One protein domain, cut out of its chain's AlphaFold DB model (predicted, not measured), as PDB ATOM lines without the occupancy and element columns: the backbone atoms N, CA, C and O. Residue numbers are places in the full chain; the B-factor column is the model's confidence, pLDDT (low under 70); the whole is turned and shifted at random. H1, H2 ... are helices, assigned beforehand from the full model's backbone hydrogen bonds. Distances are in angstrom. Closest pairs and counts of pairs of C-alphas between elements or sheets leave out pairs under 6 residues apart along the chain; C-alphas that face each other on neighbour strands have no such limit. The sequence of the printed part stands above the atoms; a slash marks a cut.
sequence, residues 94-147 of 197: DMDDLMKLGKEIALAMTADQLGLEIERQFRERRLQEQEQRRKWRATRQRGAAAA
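What this domain is: This is residues 94 to 147 of the 197 residues of an uncharacterized protein of Brachypodium distachyon (UniProt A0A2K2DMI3). What is the shape? It is a lopsided V of two helices that meet near their ends, with long H2 as one arm and shorter H1 as the other. How large and how regular is it? The printed part has 54 residues, with two named helices, H1 then H2, and no named strand: all helix. It is extended, with a radius of gyration of the C-alphas of 19.1 A, and flat, spanning 56 by 29 by 6 A.

How they stand to each other: How does H2, residues 111 to 146, stand to H1, residues 94 to 108? They are close but not clearly touching; the closest C-alphas, of Leu 114 and Ala 106, are 7.7 A apart. Their lines stand at a steep tilt of 58 degrees, opposite ways. Are the backbones in order? In H1 and H2 every O i to N i+4 pair is within hydrogen-bond range.

Where its parts are: Where does H2 run? It runs 52.2 A from C-alpha 111 at (26.641, -14.006, -2.732) to C-alpha 146 at (43.158, -5.369, -51.455). Where does H1 begin? C-alpha 94 is at (11.531, 3.834, -15.838), and H1 is 20.9 A long.

The domain as a whole: What joins the helices? A tight link of 2 residues, and the printed part has no cut. Where is confidence low? Residues 142 to 147 are under 70.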
ATOM      1  N   ASP A  94      10.938   5.065 -15.304       82.25
ATOM      2  CA  ASP A  94      11.531   3.834 -15.838       82.25
ATOM      3  C   ASP A  94      12.865   3.502 -15.151       82.25
ATOM      4  O   ASP A  94      13.212   2.336 -14.959       82.25
ATOM      5  N   MET A  95      13.603   4.527 -14.715       85.06
ATOM      6  CA  MET A  95      14.859   4.348 -13.980       85.06
ATOM      7  C   MET A  95      14.627   3.876 -12.542       85.06
ATOM      8  O   MET A  95      15.378   3.031 -12.049       85.06
ATOM      9  N   ASP A  96      13.582   4.368 -11.873       88.88
ATOM     10  CA  ASP A  96      13.220   3.913 -10.528       88.88
ATOM     11  C   ASP A  96      12.773   2.449 -10.527       88.88
ATOM     12  O   ASP A  96      13.164   1.676  -9.646       88.88
ATOM     13  N   ASP A  97      12.004   2.037 -11.533       90.50
ATOM     14  CA  ASP A  97      11.566   0.650 -11.677       90.50
ATOM     15  C   ASP A  97      12.725  -0.281 -12.056       90.50
ATOM     16  O   ASP A  97      12.843  -1.375 -11.500       90.50
ATOM     17  N   LEU A  98      13.664   0.183 -12.887       90.19
ATOM     18  CA  LEU A  98      14.894  -0.550 -13.185       90.19
ATOM     19  C   LEU A  98      15.773  -0.733 -11.936       90.19
ATOM     20  O   LEU A  98      16.339  -1.806 -11.713       90.19
ATOM     21  N   MET A  99      15.859   0.289 -11.082       88.81
ATOM     22  CA  MET A  99      16.591   0.221  -9.817       88.81
ATOM     23  C   MET A  99      15.909  -0.695  -8.794       88.81
ATOM     24  O   MET A  99      16.604  -1.399  -8.056       88.81
ATOM     25  N   LYS A 100      14.571  -0.722  -8.734       92.69
ATOM     26  CA  LYS A 100      13.822  -1.688  -7.908       92.69
ATOM     27  C   LYS A 100      14.059  -3.116  -8.387       92.69
ATOM     28  O   LYS A 100      14.424  -3.959  -7.573       92.69
ATOM     29  N   LEU A 101      13.960  -3.358  -9.693       91.12
ATOM     30  CA  LEU A 101      14.220  -4.666 -10.290       91.12
ATOM     31  C   LEU A 101      15.655  -5.135 -10.010       91.12
ATOM     32  O   LEU A 101      15.875  -6.271  -9.598       91.12
ATOM     33  N   GLY A 102      16.640  -4.244 -10.158       88.06
ATOM     34  CA  GLY A 102      18.034  -4.540  -9.826       88.06
ATOM     35  C   GLY A 102      18.232  -4.911  -8.353       88.06
ATOM     36  O   GLY A 102      18.983  -5.839  -8.050       88.06
ATOM     37  N   LYS A 103      17.529  -4.237  -7.434       88.44
ATOM     38  CA  LYS A 103      17.543  -4.566  -6.000       88.44
ATOM     39  C   LYS A 103      16.888  -5.914  -5.711       88.44
ATOM     40  O   LYS A 103      17.452  -6.689  -4.948       88.44
ATOM     41  N   GLU A 104      15.739  -6.210  -6.311       90.38
ATOM     42  CA  GLU A 104      15.053  -7.496  -6.135       90.38
ATOM     43  C   GLU A 104      15.910  -8.663  -6.622       90.38
ATOM     44  O   GLU A 104      16.071  -9.650  -5.908       90.38
ATOM     45  N   ILE A 105      16.538  -8.525  -7.791       86.56
ATOM     46  CA  ILE A 105      17.447  -9.537  -8.336       86.56
ATOM     47  C   ILE A 105      18.667  -9.714  -7.424       86.56
ATOM     48  O   ILE A 105      19.048 -10.842  -7.120       86.56
ATOM     49  N   ALA A 106      19.258  -8.619  -6.937       80.38
ATOM     50  CA  ALA A 106      20.404  -8.683  -6.032       80.38
ATOM     51  C   ALA A 106      20.064  -9.337  -4.682       80.38
ATOM     52  O   ALA A 106      20.902 -10.035  -4.122       80.38
ATOM     53  N   LEU A 107      18.847  -9.132  -4.169       87.25
ATOM     54  CA  LEU A 107      18.369  -9.770  -2.940       87.25
ATOM     55  C   LEU A 107      17.975 -11.238  -3.153       87.25
ATOM     56  O   LEU A 107      18.073 -12.035  -2.223       87.25
ATOM     57  N   ALA A 108      17.535 -11.600  -4.360       87.75
ATOM     58  CA  ALA A 108      17.183 -12.970  -4.715       87.75
ATOM     59  C   ALA A 108      18.415 -13.860  -4.954       87.75
ATOM     60  O   ALA A 108      18.336 -15.079  -4.783       87.75
ATOM     61  N   MET A 109      19.549 -13.271  -5.342       90.44
ATOM     62  CA  MET A 109      20.796 -14.000  -5.570       90.44
ATOM     63  C   MET A 109      21.617 -14.110  -4.286       90.44
ATOM     64  O   MET A 109      21.877 -13.132  -3.589       90.44
ATOM     65  N   THR A 110      22.096 -15.317  -3.992       92.12
ATOM     66  CA  THR A 110      23.108 -15.504  -2.944       92.12
ATOM     67  C   THR A 110      24.451 -14.916  -3.387       92.12
ATOM     68  O   THR A 110      24.721 -14.792  -4.584       92.12
ATOM     69  N   ALA A 111      25.323 -14.575  -2.433       88.75
ATOM     70  CA  ALA A 111      26.641 -14.006  -2.732       88.75
ATOM     71  C   ALA A 111      27.468 -14.894  -3.686       88.75
ATOM     72  O   ALA A 111      28.109 -14.382  -4.603       88.75
ATOM     73  N   ASP A 112      27.377 -16.217  -3.528       91.31
ATOM     74  CA  ASP A 112      28.056 -17.182  -4.396       91.31
ATOM     75  C   ASP A 112      27.499 -17.156  -5.828       91.31
ATOM     76  O   ASP A 112      28.256 -17.173  -6.799       91.31
ATOM     77  N   GLN A 113      26.174 -17.052  -5.984       93.25
ATOM     78  CA  GLN A 113      25.537 -16.923  -7.299       93.25
ATOM     79  C   GLN A 113      25.903 -15.605  -7.980       93.25
ATOM     80  O   GLN A 113      26.168 -15.588  -9.182       93.25
ATOM     81  N   LEU A 114      25.955 -14.511  -7.218       90.19
ATOM     82  CA  LEU A 114      26.371 -13.213  -7.734       90.19
ATOM     83  C   LEU A 114      27.837 -13.248  -8.193       90.19
ATOM     84  O   LEU A 114      28.151 -12.741  -9.267       90.19
ATOM     85  N   GLY A 115      28.720 -13.899  -7.429       92.00
ATOM     86  CA  GLY A 115      30.119 -14.106  -7.811       92.00
ATOM     87  C   GLY A 115      30.257 -14.864  -9.134       92.00
ATOM     88  O   GLY A 115      30.956 -14.407 -10.041       92.00
ATOM     89  N   LEU A 116      29.523 -15.970  -9.287       95.19
ATOM     90  CA  LEU A 116      29.512 -16.754 -10.526       95.19
ATOM     91  C   LEU A 116      28.979 -15.955 -11.724       95.19
ATOM     92  O   LEU A 116      29.538 -16.045 -12.821       95.19
ATOM     93  N   GLU A 117      27.930 -15.154 -11.526       94.00
ATOM     94  CA  GLU A 117      27.362 -14.316 -12.583       94.00
ATOM     95  C   GLU A 117      28.330 -13.206 -13.006       94.00
ATOM     96  O   GLU A 117      28.548 -12.999 -14.201       94.00
ATOM     97  N   ILE A 118      28.990 -12.542 -12.054       93.62
ATOM     98  CA  ILE A 118      30.004 -11.521 -12.348       93.62
ATOM     99  C   ILE A 118      31.153 -12.121 -13.172       93.62
ATOM    100  O   ILE A 118      31.570 -11.539 -14.180       93.62
ATOM    101  N   GLU A 119      31.646 -13.305 -12.802       96.88
ATOM    102  CA  GLU A 119      32.684 -14.000 -13.571       96.88
ATOM    103  C   GLU A 119      32.215 -14.398 -14.975       96.88
ATOM    104  O   GLU A 119      32.985 -14.327 -15.943       96.88
ATOM    105  N   ARG A 120      30.955 -14.826 -15.112       96.69
ATOM    106  CA  ARG A 120      30.340 -15.143 -16.407       96.69
ATOM    107  C   ARG A 120      30.321 -13.911 -17.309       96.69
ATOM    108  O   ARG A 120      30.882 -13.953 -18.405       96.69
ATOM    109  N   GLN A 121      29.792 -12.798 -16.805       96.31
ATOM    110  CA  GLN A 121      29.708 -11.522 -17.518       96.31
ATOM    111  C   GLN A 121      31.089 -11.004 -17.931       96.31
ATOM    112  O   GLN A 121      31.283 -10.523 -19.051       96.31
ATOM    113  N   PHE A 122      32.089 -11.143 -17.057       97.94
ATOM    114  CA  PHE A 122      33.451 -10.729 -17.372       97.94
ATOM    115  C   PHE A 122      34.065 -11.567 -18.503       97.94
ATOM    116  O   PHE A 122      34.680 -11.013 -19.421       97.94
ATOM    117  N   ARG A 123      33.879 -12.894 -18.481       97.81
ATOM    118  CA  ARG A 123      34.350 -13.791 -19.550       97.81
ATOM    119  C   ARG A 123      33.676 -13.491 -20.882       97.81
ATOM    120  O   ARG A 123      34.371 -13.363 -21.889       97.81
ATOM    121  N   GLU A 124      32.359 -13.324 -20.887       97.88
ATOM    122  CA  GLU A 124      31.597 -12.983 -22.091       97.88
ATOM    123  C   GLU A 124      32.066 -11.650 -22.686       97.88
ATOM    124  O   GLU A 124      32.416 -11.584 -23.868       97.88
ATOM    125  N   ARG A 125      32.196 -10.607 -21.856       97.50
ATOM    126  CA  ARG A 125      32.702  -9.296 -22.291       97.50
ATOM    127  C   ARG A 125      34.115  -9.390 -22.867       97.50
ATOM    128  O   ARG A 125      34.403  -8.784 -23.899       97.50
ATOM    129  N   ARG A 126      35.002 -10.173 -22.241       97.25
ATOM    130  CA  ARG A 126      36.366 -10.411 -22.740       97.25
ATOM    131  C   ARG A 126      36.381 -11.113 -24.094       97.25
ATOM    132  O   ARG A 126      37.198 -10.755 -24.943       97.25
ATOM    133  N   LEU A 127      35.513 -12.100 -24.310       97.31
ATOM    134  CA  LEU A 127      35.403 -12.797 -25.593       97.31
ATOM    135  C   LEU A 127      34.888 -11.861 -26.687       97.31
ATOM    136  O   LEU A 127      35.505 -11.775 -27.748       97.31
ATOM    137  N   GLN A 128      33.843 -11.085 -26.401       96.50
ATOM    138  CA  GLN A 128      33.325 -10.077 -27.327       96.50
ATOM    139  C   GLN A 128      34.399  -9.046 -27.700       96.50
ATOM    140  O   GLN A 128      34.588  -8.750 -28.881       96.50
ATOM    141  N   GLU A 129      35.163  -8.544 -26.726       96.00
ATOM    142  CA  GLU A 129      36.272  -7.618 -26.979       96.00
ATOM    143  C   GLU A 129      37.338  -8.257 -27.887       96.00
ATOM    144  O   GLU A 129      37.830  -7.636 -28.833       96.00
ATOM    145  N   GLN A 130      37.691  -9.523 -27.642       95.56
ATOM    146  CA  GLN A 130      38.635 -10.247 -28.491       95.56
ATOM    147  C   GLN A 130      38.112 -10.437 -29.913       95.56
ATOM    148  O   GLN A 130      38.880 -10.268 -30.863       95.56
ATOM    149  N   GLU A 131      36.836 -10.767 -30.083       95.81
ATOM    150  CA  GLU A 131      36.210 -10.898 -31.395       95.81
ATOM    151  C   GLU A 131      36.160  -9.572 -32.137       95.81
ATOM    152  O   GLU A 131      36.518  -9.524 -33.312       95.81
ATOM    153  N   GLN A 132      35.805  -8.478 -31.463       94.38
ATOM    154  CA  GLN A 132      35.876  -7.142 -32.045       94.38
ATOM    155  C   GLN A 132      37.307  -6.825 -32.484       94.38
ATOM    156  O   GLN A 132      37.532  -6.443 -33.629       94.38
ATOM    157  N   ARG A 133      38.308  -7.079 -31.633       92.00
ATOM    158  CA  ARG A 133      39.728  -6.905 -31.986       92.00
ATOM    159  C   ARG A 133      40.168  -7.820 -33.134       92.00
ATOM    160  O   ARG A 133      41.035  -7.440 -33.920       92.00
ATOM    161  N   ARG A 134      39.627  -9.037 -33.245       93.12
ATOM    162  CA  ARG A 134      39.869  -9.945 -34.382       93.12
ATOM    163  C   ARG A 134      39.252  -9.385 -35.661       93.12
ATOM    164  O   ARG A 134      39.964  -9.295 -36.656       93.12
ATOM    165  N   LYS A 135      37.997  -8.928 -35.615       95.56
ATOM    166  CA  LYS A 135      37.298  -8.269 -36.730       95.56
ATOM    167  C   LYS A 135      38.062  -7.029 -37.200       95.56
ATOM    168  O   LYS A 135      38.406  -6.942 -38.371       95.56
ATOM    169  N   TRP A 136      38.449  -6.138 -36.284       89.25
ATOM    170  CA  TRP A 136      39.260  -4.951 -36.587       89.25
ATOM    171  C   TRP A 136      40.595  -5.288 -37.264       89.25
ATOM    172  O   TRP A 136      40.983  -4.632 -38.233       89.25
ATOM    173  N   ARG A 137      41.299  -6.322 -36.784       91.62
ATOM    174  CA  ARG A 137      42.549  -6.787 -37.404       91.62
ATOM    175  C   ARG A 137      42.314  -7.374 -38.795       91.62
ATOM    176  O   ARG A 137      43.060  -7.035 -39.709       91.62
ATOM    177  N   ALA A 138      41.270  -8.181 -38.971       84.31
ATOM    178  CA  ALA A 138      40.915  -8.765 -40.261       84.31
ATOM    179  C   ALA A 138      40.553  -7.686 -41.295       84.31
ATOM    180  O   ALA A 138      41.032  -7.743 -42.424       84.31
ATOM    181  N   THR A 139      39.791  -6.660 -40.909       82.75
ATOM    182  CA  THR A 139      39.441  -5.543 -41.800       82.75
ATOM    183  C   THR A 139      40.675  -4.748 -42.233       82.75
ATOM    184  O   THR A 139      40.826  -4.464 -43.419       82.75
ATOM    185  N   ARG A 140      41.614  -4.454 -41.318       75.50
ATOM    186  CA  ARG A 140      42.881  -3.787 -41.682       75.50
ATOM    187  C   ARG A 140      43.753  -4.638 -42.600       75.50
ATOM    188  O   ARG A 140      44.332  -4.113 -43.544       75.50
ATOM    189  N   GLN A 141      43.834  -5.941 -42.346       71.00
ATOM    190  CA  GLN A 141      44.601  -6.852 -43.196       71.00
ATOM    191  C   GLN A 141      43.960  -7.024 -44.577       71.00
ATOM    192  O   GLN A 141      44.677  -7.086 -45.568       71.00
ATOM    193  N   ARG A 142      42.624  -7.026 -44.672       59.53
ATOM    194  CA  ARG A 142      41.909  -7.080 -45.955       59.53
ATOM    195  C   ARG A 142      42.061  -5.786 -46.753       59.53
ATOM    196  O   ARG A 142      42.220  -5.860 -47.962       59.53
ATOM    197  N   GLY A 143      42.092  -4.629 -46.087       57.91
ATOM    198  CA  GLY A 143      42.448  -3.351 -46.711       57.91
ATOM    199  C   GLY A 143      43.889  -3.331 -47.235       57.91
ATOM    200  O   GLY A 143      44.124  -2.849 -48.334       57.91
ATOM    201  N   ALA A 144      44.835  -3.936 -46.510       53.78
ATOM    202  CA  ALA A 144      46.224  -4.070 -46.957       53.78
ATOM    203  C   ALA A 144      46.408  -5.097 -48.096       53.78
ATOM    204  O   ALA A 144      47.226  -4.877 -48.982       53.78
ATOM    205  N   ALA A 145      45.641  -6.194 -48.107       53.25
ATOM    206  CA  ALA A 145      45.682  -7.202 -49.169       53.25
ATOM    207  C   ALA A 145      44.936  -6.762 -50.445       53.25
ATOM    208  O   ALA A 145      45.377  -7.077 -51.546       53.25
ATOM    209  N   ALA A 146      43.842  -5.999 -50.319       48.47
ATOM    210  CA  ALA A 146      43.158  -5.369 -51.455       48.47
ATOM    211  C   ALA A 146      43.951  -4.178 -52.027       48.47
ATOM    212  O   ALA A 146      43.904  -3.930 -53.227       48.47
ATOM    213  N   ALA A 147      44.754  -3.496 -51.201       48.28
ATOM    214  CA  ALA A 147      45.743  -2.508 -51.639       48.28
ATOM    215  C   ALA A 147      47.024  -3.138 -52.231       48.28
ATOM    216  O   ALA A 147      47.997  -2.440 -52.490       48.28
TER     217      ALA A 147